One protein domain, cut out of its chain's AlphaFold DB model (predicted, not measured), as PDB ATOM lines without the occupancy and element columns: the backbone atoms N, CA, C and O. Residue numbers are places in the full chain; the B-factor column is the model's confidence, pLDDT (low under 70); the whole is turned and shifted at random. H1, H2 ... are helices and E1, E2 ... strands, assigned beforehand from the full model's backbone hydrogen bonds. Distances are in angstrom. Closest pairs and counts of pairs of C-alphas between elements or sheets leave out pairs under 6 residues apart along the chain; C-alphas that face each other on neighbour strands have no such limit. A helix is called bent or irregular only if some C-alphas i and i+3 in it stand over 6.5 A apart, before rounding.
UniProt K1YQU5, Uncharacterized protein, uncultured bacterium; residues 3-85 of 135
ATOM      1  N   VAL A   3     176.149 176.649 144.901       94.88
ATOM      2  CA  VAL A   3     176.664 176.795 146.267       94.88
ATOM      3  C   VAL A   3     178.118 177.258 146.162       94.88
ATOM      4  O   VAL A   3     178.747 177.045 145.122       94.88
ATOM      5  N   CYS A   4     178.650 177.899 147.201       92.62
ATOM      6  CA  CYS A   4     180.042 178.352 147.222       92.62
ATOM      7  C   CYS A   4     180.930 177.332 147.951       92.62
ATOM      8  O   CYS A   4     180.524 176.759 148.959       92.62
ATOM      9  N   GLY A   5     182.135 177.079 147.429       93.81
ATOM     10  CA  GLY A   5     183.076 176.106 148.010       93.81
ATOM     11  C   GLY A   5     183.756 176.581 149.301       93.81
ATOM     12  O   GLY A   5     184.234 175.764 150.079       93.81
ATOM     13  N   ASP A   6     183.737 177.887 149.555       95.81
ATOM     14  CA  ASP A   6     184.200 178.561 150.781       95.81
ATOM     15  C   ASP A   6     183.264 178.369 151.993       95.81
ATOM     16  O   ASP A   6     183.465 178.967 153.050       95.81
ATOM     17  N   SER A   7     182.210 177.565 151.837       96.00
ATOM     18  CA  SER A   7     181.109 177.411 152.786       96.00
ATOM     19  C   SER A   7     181.081 175.983 153.362       96.00
ATOM     20  O   SER A   7     180.156 175.218 153.080       96.00
ATOM     21  N   PRO A   8     182.085 175.579 154.167       95.25
ATOM     22  CA  PRO A   8     182.303 174.177 154.552       95.25
ATOM     23  C   PRO A   8     181.226 173.599 155.477       95.25
ATOM     24  O   PRO A   8     181.128 172.385 155.628       95.25
ATOM     25  N   LEU A   9     180.424 174.456 156.115       97.06
ATOM     26  CA  LEU A   9     179.392 174.079 157.084       97.06
ATOM     27  C   LEU A   9     177.977 174.407 156.581       97.06
ATOM     28  O   LEU A   9     177.096 174.728 157.380       97.06
ATOM     29  N   LEU A  10     177.762 174.401 155.260       97.50
ATOM     30  CA  LEU A  10     176.454 174.652 154.653       97.50
ATOM     31  C   LEU A  10     175.411 173.623 155.130       97.50
ATOM     32  O   LEU A  10     175.602 172.416 154.997       97.50
ATOM     33  N   ASP A  11     174.286 174.108 155.653       97.75
ATOM     34  CA  ASP A  11     173.201 173.283 156.185       97.75
ATOM     35  C   ASP A  11     172.456 172.543 155.061       97.75
ATOM     36  O   ASP A  11     171.795 173.151 154.210       97.75
ATOM     37  N   ILE A  12     172.501 171.208 155.082       96.75
ATOM     38  CA  ILE A  12     171.806 170.371 154.095       96.75
ATOM     39  C   ILE A  12     170.289 170.596 154.131       96.75
ATOM     40  O   ILE A  12     169.639 170.541 153.086       96.75
ATOM     41  N   ASN A  13     169.694 170.909 155.283       97.00
ATOM     42  CA  ASN A  13     168.255 171.167 155.364       97.00
ATOM     43  C   ASN A  13     167.860 172.431 154.595       97.00
ATOM     44  O   ASN A  13     166.764 172.491 154.034       97.00
ATOM     45  N   LEU A  14     168.749 173.427 154.525       97.50
ATOM     46  CA  LEU A  14     168.534 174.613 153.699       97.50
ATOM     47  C   LEU A  14     168.530 174.240 152.212       97.50
ATOM     48  O   LEU A  14     167.630 174.668 151.488       97.50
ATOM     49  N   ILE A  15     169.463 173.385 151.778       97.25
ATOM     50  CA  ILE A  15     169.487 172.833 150.414       97.25
ATOM     51  C   ILE A  15     168.170 172.109 150.102       97.25
ATOM     52  O   ILE A  15     167.519 172.415 149.102       97.25
ATOM     53  N   GLN A  16     167.739 171.193 150.976       97.81
ATOM     54  CA  GLN A  16     166.497 170.434 150.792       97.81
ATOM     55  C   GLN A  16     165.267 171.348 150.744       97.81
ATOM     56  O   GLN A  16     164.399 171.178 149.887       97.81
ATOM     57  N   LYS A  17     165.210 172.370 151.610       97.38
ATOM     58  CA  LYS A  17     164.155 173.394 151.597       97.38
ATOM     59  C   LYS A  17     164.121 174.144 150.266       97.38
ATOM     60  O   LYS A  17     163.036 174.357 149.727       97.38
ATOM     61  N   GLY A  18     165.283 174.518 149.734       97.94
ATOM     62  CA  GLY A  18     165.402 175.158 148.426       97.94
ATOM     63  C   GLY A  18     164.877 174.277 147.298       97.94
ATOM     64  O   GLY A  18     164.042 174.726 146.517       97.94
ATOM     65  N   ILE A  19     165.321 173.018 147.240       98.12
ATOM     66  CA  ILE A  19     164.898 172.057 146.209       98.12
ATOM     67  C   ILE A  19     163.389 171.834 146.271       98.12
ATOM     68  O   ILE A  19     162.716 171.901 145.244       98.12
ATOM     69  N   LYS A  20     162.846 171.613 147.472       98.12
ATOM     70  CA  LYS A  20     161.407 171.442 147.677       98.12
ATOM     71  C   LYS A  20     160.629 172.666 147.189       98.12
ATOM     72  O   LYS A  20     159.713 172.520 146.390       98.12
ATOM     73  N   CYS A  21     161.035 173.864 147.615       97.81
ATOM     74  CA  CYS A  21     160.407 175.116 147.196       97.81
ATOM     75  C   CYS A  21     160.432 175.284 145.672       97.81
ATOM     76  O   CYS A  21     159.410 175.623 145.086       97.81
ATOM     77  N   TYR A  22     161.566 175.000 145.031       97.88
ATOM     78  CA  TYR A  22     161.683 175.060 143.577       97.88
ATOM     79  C   TYR A  22     160.761 174.053 142.877       97.88
ATOM     80  O   TYR A  22     160.066 174.428 141.945       97.88
ATOM     81  N   ASN A  23     160.707 172.799 143.335       97.56
ATOM     82  CA  ASN A  23     159.906 171.748 142.697       97.56
ATOM     83  C   ASN A  23     158.391 171.937 142.865       97.56
ATOM     84  O   ASN A  23     157.621 171.514 142.009       97.56
ATOM     85  N   GLU A  24     157.955 172.529 143.977       97.69
ATOM     86  CA  GLU A  24     156.534 172.760 144.275       97.69
ATOM     87  C   GLU A  24     155.982 174.035 143.622       97.69
ATOM     88  O   GLU A  24     154.784 174.301 143.698       97.69
ATOM     89  N   ASN A  25     156.839 174.843 142.994       96.88
ATOM     90  CA  ASN A  25     156.478 176.144 142.445       96.88
ATOM     91  C   ASN A  25     157.066 176.325 141.039       96.88
ATOM     92  O   ASN A  25     157.830 175.506 140.544       96.88
ATOM     93  N   ASN A  26     156.707 177.419 140.370       95.19
ATOM     94  CA  ASN A  26     157.225 177.749 139.042       95.19
ATOM     95  C   ASN A  26     158.085 179.019 139.109       95.19
ATOM     96  O   ASN A  26     157.699 180.052 138.563       95.19
ATOM     97  N   PHE A  27     159.187 178.957 139.862       98.00
ATOM     98  CA  PHE A  27     160.148 180.055 140.008       98.00
ATOM     99  C   PHE A  27     161.308 179.914 139.016       98.00
ATOM    100  O   PHE A  27     161.794 178.812 138.767       98.00
ATOM    101  N   ASP A  28     161.796 181.044 138.504       97.88
ATOM    102  CA  ASP A  28     163.000 181.102 137.668       97.88
ATOM    103  C   ASP A  28     164.266 181.013 138.521       97.88
ATOM    104  O   ASP A  28     165.273 180.438 138.106       97.88
ATOM    105  N   ILE A  29     164.208 181.564 139.734       97.94
ATOM    106  CA  ILE A  29     165.287 181.480 140.709       97.94
ATOM    107  C   ILE A  29     164.731 181.425 142.134       97.94
ATOM    108  O   ILE A  29     163.907 182.244 142.543       97.94
ATOM    109  N   VAL A  30     165.219 180.458 142.905       98.38
ATOM    110  CA  VAL A  30     165.036 180.369 144.356       98.38
ATOM    111  C   VAL A  30     166.379 180.664 145.007       98.38
ATOM    112  O   VAL A  30     167.372 180.006 144.713       98.38
ATOM    113  N   THR A  31     166.427 181.656 145.886       97.81
ATOM    114  CA  THR A  31     167.660 182.132 146.520       97.81
ATOM    115  C   THR A  31     167.433 182.422 147.997       97.81
ATOM    116  O   THR A  31     166.297 182.542 148.441       97.81
ATOM    117  N   ASN A  32     168.493 182.562 148.780       97.19
ATOM    118  CA  ASN A  32     168.442 183.218 150.089       97.19
ATOM    119  C   ASN A  32     169.484 184.342 150.234       97.19
ATOM    120  O   ASN A  32     169.758 184.810 151.342       97.19
ATOM    121  N   THR A  33     170.093 184.748 149.117       95.06
ATOM    122  CA  THR A  33     171.180 185.731 149.072       95.06
ATOM    123  C   THR A  33     170.693 187.138 148.743       95.06
ATOM    124  O   THR A  33     171.379 188.091 149.106       95.06
ATOM    125  N   LEU A  34     169.513 187.276 148.118       94.19
ATOM    126  CA  LEU A  34     168.931 188.566 147.733       94.19
ATOM    127  C   LEU A  34     168.578 189.411 148.964       94.19
ATOM    128  O   LEU A  34     169.050 190.535 149.094       94.19
ATOM    129  N   ASN A  35     167.797 188.844 149.890       94.19
ATOM    130  CA  ASN A  35     167.515 189.435 151.200       94.19
ATOM    131  C   ASN A  35     168.062 188.500 152.282       94.19
ATOM    132  O   ASN A  35     167.383 187.571 152.741       94.19
ATOM    133  N   ARG A  36     169.330 188.721 152.640       95.19
ATOM    134  CA  ARG A  36     170.097 187.826 153.508       95.19
ATOM    135  C   ARG A  36     169.586 187.866 154.950       95.19
ATOM    136  O   ARG A  36     169.673 188.879 155.631       95.19
ATOM    137  N   SER A  37     169.113 186.716 155.418       97.38
ATOM    138  CA  SER A  37     168.665 186.472 156.803       97.38
ATOM    139  C   SER A  37     169.380 185.280 157.459       97.38
ATOM    140  O   SER A  37     169.306 185.085 158.671       97.38
ATOM    141  N   PHE A  38     170.102 184.489 156.665       98.19
ATOM    142  CA  PHE A  38     170.968 183.402 157.119       98.19
ATOM    143  C   PHE A  38     172.414 183.891 157.265       98.19
ATOM    144  O   PHE A  38     172.791 184.821 156.543       98.19
ATOM    145  N   PRO A  39     173.242 183.244 158.106       97.88
ATOM    146  CA  PRO A  39     174.675 183.523 158.158       97.88
ATOM    147  C   PRO A  39     175.335 183.499 156.773       97.88
ATOM    148  O   PRO A  39     174.932 182.754 155.872       97.88
ATOM    149  N   LYS A  40     176.396 184.285 156.588       97.19
ATOM    150  CA  LYS A  40     177.315 184.092 155.458       97.19
ATOM    151  C   LYS A  40     177.898 182.679 155.540       97.19
ATOM    152  O   LYS A  40     178.070 182.155 156.634       97.19
ATOM    153  N   GLY A  41     178.121 182.035 154.400       96.50
ATOM    154  CA  GLY A  41     178.393 180.594 154.338       96.50
ATOM    155  C   GLY A  41     177.142 179.700 154.296       96.50
ATOM    156  O   GLY A  41     177.244 178.505 154.066       96.50
ATOM    157  N   GLN A  42     175.938 180.259 154.467       97.81
ATOM    158  CA  GLN A  42     174.667 179.539 154.311       97.81
ATOM    159  C   GLN A  42     173.932 180.022 153.061       97.81
ATOM    160  O   GLN A  42     172.785 180.443 153.143       97.81
ATOM    161  N   SER A  43     174.612 180.055 151.913       96.94
ATOM    162  CA  SER A  43     174.073 180.629 150.672       96.94
ATOM    163  C   SER A  43     173.695 179.531 149.680       96.94
ATOM    164  O   SER A  43     174.538 178.706 149.332       96.94
ATOM    165  N   ILE A  44     172.453 179.547 149.193       97.69
ATOM    166  CA  ILE A  44     171.984 178.646 148.133       97.69
ATOM    167  C   ILE A  44     171.261 179.423 147.039       97.69
ATOM    168  O   ILE A  44     170.507 180.358 147.313       97.69
ATOM    169  N   GLU A  45     171.461 178.998 145.795       97.69
ATOM    170  CA  GLU A  45     170.737 179.513 144.634       97.69
ATOM    171  C   GLU A  45     170.353 178.353 143.708       97.69
ATOM    172  O   GLU A  45     171.185 177.553 143.272       97.69
ATOM    173  N   ILE A  46     169.072 178.237 143.387       97.94
ATOM    174  CA  ILE A  46     168.540 177.261 142.438       97.94
ATOM    175  C   ILE A  46     167.964 178.054 141.282       97.94
ATOM    176  O   ILE A  46     166.979 178.761 141.446       97.94
ATOM    177  N   VAL A  47     168.612 177.945 140.128       97.31
ATOM    178  CA  VAL A  47     168.240 178.660 138.910       97.31
ATOM    179  C   VAL A  47     167.634 177.662 137.934       97.31
ATOM    180  O   VAL A  47     168.197 176.581 137.726       97.31
ATOM    181  N   ASN A  48     166.505 178.024 137.335       97.38
ATOM    182  CA  ASN A  48     165.932 177.291 136.221       97.38
ATOM    183  C   ASN A  48     166.891 177.351 135.023       97.38
ATOM    184  O   ASN A  48     167.314 178.426 134.600       97.38
ATOM    185  N   ALA A  49     167.235 176.189 134.467       95.88
ATOM    186  CA  ALA A  49     168.205 176.107 133.378       95.88
ATOM    187  C   ALA A  49     167.735 176.829 132.102       95.88
ATOM    188  O   ALA A  49     168.539 177.486 131.451       95.88
ATOM    189  N   GLY A  50     166.443 176.750 131.765       96.06
ATOM    190  CA  GLY A  50     165.877 177.444 130.607       96.06
ATOM    191  C   GLY A  50     165.917 178.960 130.782       96.06
ATOM    192  O   GLY A  50     166.397 179.669 129.899       96.06
ATOM    193  N   SER A  51     165.502 179.454 131.949       95.25
ATOM    194  CA  SER A  51     165.558 180.884 132.280       95.25
ATOM    195  C   SER A  51     166.998 181.404 132.274       95.25
ATOM    196  O   SER A  51     167.256 182.495 131.773       95.25
ATOM    197  N   PHE A  52     167.956 180.595 132.741       95.06
ATOM    198  CA  PHE A  52     169.380 180.909 132.655       95.06
ATOM    199  C   PHE A  52     169.892 181.002 131.216       95.06
ATOM    200  O   PHE A  52     170.517 181.999 130.865       95.06
ATOM    201  N   ILE A  53     169.605 180.005 130.374       94.56
ATOM    202  CA  ILE A  53     170.022 179.993 128.963       94.56
ATOM    203  C   ILE A  53     169.444 181.203 128.218       94.56
ATOM    204  O   ILE A  53     170.171 181.881 127.496       94.56
ATOM    205  N   ASN A  54     168.168 181.526 128.444       92.50
ATOM    206  CA  ASN A  54     167.517 182.683 127.826       92.50
ATOM    207  C   ASN A  54     168.143 184.015 128.269       92.50
ATOM    208  O   ASN A  54     168.233 184.953 127.477       92.50
ATOM    209  N   ALA A  55     168.581 184.105 129.525       91.62
ATOM    210  CA  ALA A  55     169.241 185.291 130.061       91.62
ATOM    211  C   ALA A  55     170.731 185.378 129.686       91.62
ATOM    212  O   ALA A  55     171.306 186.464 129.752       91.62
ATOM    213  N   TYR A  56     171.363 184.269 129.285       90.81
ATOM    214  CA  TYR A  56     172.815 184.174 129.115       90.81
ATOM    215  C   TYR A  56     173.375 185.208 128.138       90.81
ATOM    216  O   TYR A  56     174.319 185.913 128.484       90.81
ATOM    217  N   ALA A  57     172.727 185.388 126.983       86.94
ATOM    218  CA  ALA A  57     173.138 186.377 125.984       86.94
ATOM    219  C   ALA A  57     173.131 187.823 126.515       86.94
ATOM    220  O   ALA A  57     173.830 188.682 125.993       86.94
ATOM    221  N   LYS A  58     172.340 188.120 127.554       86.19
ATOM    222  CA  LYS A  58     172.327 189.431 128.220       86.19
ATOM    223  C   LYS A  58     173.367 189.491 129.345       86.19
ATOM    224  O   LYS A  58     174.051 190.502 129.489       86.19
ATOM    225  N   ILE A  59     173.519 188.405 130.105       85.81
ATOM    226  CA  ILE A  59     174.530 188.241 131.165       85.81
ATOM    227  C   ILE A  59     175.939 188.427 130.593       85.81
ATOM    228  O   ILE A  59     176.731 189.188 131.146       85.81
ATOM    229  N   GLU A  60     176.228 187.798 129.455       84.06
ATOM    230  CA  GLU A  60     177.560 187.774 128.846       84.06
ATOM    231  C   GLU A  60     178.030 189.138 128.302       84.06
ATOM    232  O   GLU A  60     179.195 189.301 127.940       84.06
ATOM    233  N   THR A  61     177.156 190.147 128.268       81.38
ATOM    234  CA  THR A  61     177.507 191.489 127.771       81.38
ATOM    235  C   THR A  61     178.190 192.365 128.816       81.38
ATOM    236  O   THR A  61     178.760 193.398 128.473       81.38
ATOM    237  N   THR A  62     178.137 191.985 130.099       83.38
ATOM    238  CA  THR A  62     178.658 192.800 131.204       83.38
ATOM    239  C   THR A  62     179.553 191.967 132.112       83.38
ATOM    240  O   THR A  62     179.093 191.022 132.748       83.38
ATOM    241  N   LEU A  63     180.822 192.370 132.241       80.88
ATOM    242  CA  LEU A  63     181.851 191.652 133.008       80.88
ATOM    243  C   LEU A  63     181.438 191.364 134.466       80.88
ATOM    244  O   LEU A  63     181.694 190.279 134.976       80.88
ATOM    245  N   GLU A  64     180.730 192.295 135.114       81.06
ATOM    246  CA  GLU A  64     180.201 192.141 136.482       81.06
ATOM    247  C   GLU A  64     179.317 190.887 136.647       81.06
ATOM    248  O   GLU A  64     179.314 190.252 137.704       81.06
ATOM    249  N   TYR A  65     178.564 190.507 135.610       83.06
ATOM    250  CA  TYR A  65     177.680 189.345 135.667       83.06
ATOM    251  C   TYR A  65     178.396 188.025 135.369       83.06
ATOM    252  O   TYR A  65     177.817 186.975 135.626       83.06
ATOM    253  N   TYR A  66     179.650 188.032 134.910       77.19
ATOM    254  CA  TYR A  66     180.433 186.795 134.791       77.19
ATOM    255  C   TYR A  66     180.853 186.257 136.158       77.19
ATOM    256  O   TYR A  66     180.837 185.050 136.382       77.19
ATOM    257  N   GLU A  67     181.193 187.150 137.089       78.69
ATOM    258  CA  GLU A  67     181.559 186.776 138.458       78.69
ATOM    259  C   GLU A  67     180.315 186.501 139.320       78.69
ATOM    260  O   GLU A  67     180.263 185.552 140.108       78.69
ATOM    261  N   HIS A  68     179.266 187.306 139.135       80.56
ATOM    262  CA  HIS A  68     178.029 187.225 139.908       80.56
ATOM    263  C   HIS A  68     176.821 186.976 139.008       80.56
ATOM    264  O   HIS A  68     175.920 187.802 138.887       80.56
ATOM    265  N   VAL A  69     176.795 185.791 138.408       80.38
ATOM    266  CA  VAL A  69     175.819 185.356 137.398       80.38
ATOM    267  C   VAL A  69     174.353 185.579 137.800       80.38
ATOM    268  O   VAL A  69     173.532 186.003 136.987       80.38
ATOM    269  N   THR A  70     174.006 185.363 139.067       90.00
ATOM    270  CA  THR A  70     172.633 185.543 139.569       90.00
ATOM    271  C   THR A  70     172.241 187.009 139.777       90.00
ATOM    272  O   THR A  70     171.054 187.325 139.831       90.00
ATOM    273  N   LYS A  71     173.209 187.937 139.807       90.06
ATOM    274  CA  LYS A  71     172.969 189.380 139.968       90.06
ATOM    275  C   LYS A  71     172.131 189.961 138.833       90.06
ATOM    276  O   LYS A  71     171.362 190.890 139.069       90.06
ATOM    277  N   TYR A  72     172.241 189.396 137.631       92.19
ATOM    278  CA  TYR A  72     171.413 189.791 136.497       92.19
ATOM    279  C   TYR A  72     169.917 189.580 136.775       92.19
ATOM    280  O   TYR A  72     169.119 190.476 136.519       92.19
ATOM    281  N   PHE A  73     169.540 188.449 137.379       94.38
ATOM    282  CA  PHE A  73     168.150 188.168 137.750       94.38
ATOM    283  C   PHE A  73     167.641 189.209 138.750       94.38
ATOM    284  O   PHE A  73     166.585 189.798 138.559       94.38
ATOM    285  N   TYR A  74     168.437 189.502 139.781       93.00
ATOM    286  CA  TYR A  74     168.065 190.442 140.843       93.00
ATOM    287  C   TYR A  74     167.929 191.890 140.368       93.00
ATOM    288  O   TYR A  74     167.138 192.640 140.933       93.00
ATOM    289  N   LYS A  75     168.692 192.291 139.345       92.19
ATOM    290  CA  LYS A  75     168.597 193.629 138.744       92.19
ATOM    291  C   LYS A  75     167.433 193.773 137.758       92.19
ATOM    292  O   LYS A  75     167.094 194.903 137.427       92.19
ATOM    293  N   ASN A  76     166.821 192.672 137.322       92.56
ATOM    294  CA  ASN A  76     165.685 192.671 136.394       92.56
ATOM    295  C   ASN A  76     164.498 191.883 136.988       92.56
ATOM    296  O   ASN A  76     164.038 190.918 136.378       92.56
ATOM    297  N   PRO A  77     164.003 192.242 138.189       93.50
ATOM    298  CA  PRO A  77     163.001 191.446 138.903       93.50
ATOM    299  C   PRO A  77     161.659 191.342 138.167       93.50
ATOM    300  O   PRO A  77     160.922 190.392 138.400       93.50
ATOM    301  N   ASP A  78     161.360 192.268 137.254       95.31
ATOM    302  CA  ASP A  78     160.142 192.234 136.437       95.31
ATOM    303  C   ASP A  78     160.207 191.178 135.312       95.31
ATOM    304  O   ASP A  78     159.172 190.765 134.791       95.31
ATOM    305  N   GLU A  79     161.409 190.710 134.948       94.81
ATOM    306  CA  GLU A  79     161.618 189.668 133.929       94.81
ATOM    307  C   GLU A  79     161.594 188.245 134.514       94.81
ATOM    308  O   GLU A  79     161.497 187.278 133.756       94.81
ATOM    309  N   PHE A  80     161.684 188.093 135.842       96.50
ATOM    310  CA  PHE A  80     161.915 186.797 136.485       96.50
ATOM    311  C   PHE A  80     161.032 186.564 137.711       96.50
ATOM    312  O   PHE A  80     160.847 187.419 138.572       96.50
ATOM    313  N   LYS A  81     160.569 185.327 137.876       97.69
ATOM    314  CA  LYS A  81     159.900 184.852 139.088       97.69
ATOM    315  C   LYS A  81     160.941 184.489 140.141       97.69
ATOM    316  O   LYS A  81     161.430 183.358 140.189       97.69
ATOM    317  N   ILE A  82     161.272 185.462 140.979       97.69
ATOM    318  CA  ILE A  82     162.296 185.350 142.022       97.69
ATOM    319  C   ILE A  82     161.639 185.018 143.363       97.69
ATOM    320  O   ILE A  82     160.754 185.737 143.824       97.69
ATOM    321  N   HIS A  83     162.118 183.972 144.033       98.06
ATOM    322  CA  HIS A  83     161.736 183.671 145.410       98.06
ATOM    323  C   HIS A  83     162.941 183.749 146.348       98.06
ATOM    324  O   HIS A  83     163.931 183.047 146.152       98.06
ATOM    325  N   ASN A  84     162.844 184.576 147.395       97.88
ATOM    326  CA  ASN A  84     163.865 184.665 148.438       97.88
ATOM    327  C   ASN A  84     163.422 183.936 149.715       97.88
ATOM    328  O   ASN A  84     162.536 184.402 150.433       97.88
ATOM    329  N   ILE A  85     164.092 182.836 150.045       97.94
ATOM    330  CA  ILE A  85     163.904 182.097 151.289       97.94
ATOM    331  C   ILE A  85     164.427 182.938 152.454       97.94
ATOM    332  O   ILE A  85     165.583 183.357 152.470       97.94
TER     333      ILE A  85
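Overview. This is residues 3 to 85 of the 135 residues of an uncharacterized protein of uncultured bacterium (UniProt K1YQU5). A small sheet of three short strands has the helix H1 over one face, running along the strands, while H2 lies beyond the end of the sheet where E2 ends and E1 and E3 begin, and two short helices, H3 and H4, sit loosely near H2 and near each other, away from H1, with H4 only grazing the sheet with its residues 73 to 74. Past the opposite end of the strands lie the long loop of residues 32 to 44 and the opening residues 3 to 11. The printed part has 83 residues, with four named helices and three named strands in the order H1, E1, E2, H2, H3, H4, E3, and its class is mixed, helices and strands. The sheet is mixed, in the order E2, E1, E3. The whole is compact, with a radius of gyration of the C-alphas of 12.8 A, and rounded, spanning 34 by 29 by 19 A.

Arrangement. H1, residues 12 to 24, is on the sheet of E1, residues 29 to 31, E2, residues 45 to 47, and E3, residues 82 to 84, at a height over the sheet of 9.3 A. It lies over E1, at 27 degrees on the local plane, along the strands; the closest C-alphas of the two are those of Tyr 22 and Val 30, 6.3 A apart. E1 and E2 form an antiparallel hairpin at 178 degrees, with N 30 and O 46 within hydrogen-bond range at 2.8 A. E1 and E3 are parallel at 15 degrees, with N 31 and O 83 within hydrogen-bond range at 2.9 A. H2, residues 49 to 59, is not on the sheet. It is close but not clearly touching to H3, residues 63 to 67, with the closest C-alphas, Ile 59 and Tyr 65, 5.6 A apart. H4, residues 71 to 75, only grazes the sheet with its residues 73 to 74. H1 is apart from H2, H3 and H4. In H1 and H4 every O i to N i+4 pair is within hydrogen-bond range; in H2 it is 5 of 7, and in H3 0 of 1, beside 1 of 2 O i to N i+3 pairs.

Along the chain. H1 begins at C-alpha 12, (171.806, 170.371, 154.095), and is 18.3 A long from first to last C-alpha. H2 begins at C-alpha 49, (168.205, 176.107, 133.378), and is 13.9 A long; it is irregular, but only just, with C-alphas 54 and 57 7.0 A apart. E3 ends at C-alpha 84, (163.865, 184.665, 148.438).

Size, cuts and confidence. The two C-alphas farthest apart, those of Asn 13 and Thr 61, are 35.5 A from each other. The printed part has no cut. The link from E1 to E2, 13 residues, is long. The mean pLDDT of the printed part is 93.9, and no printed residue is under 70.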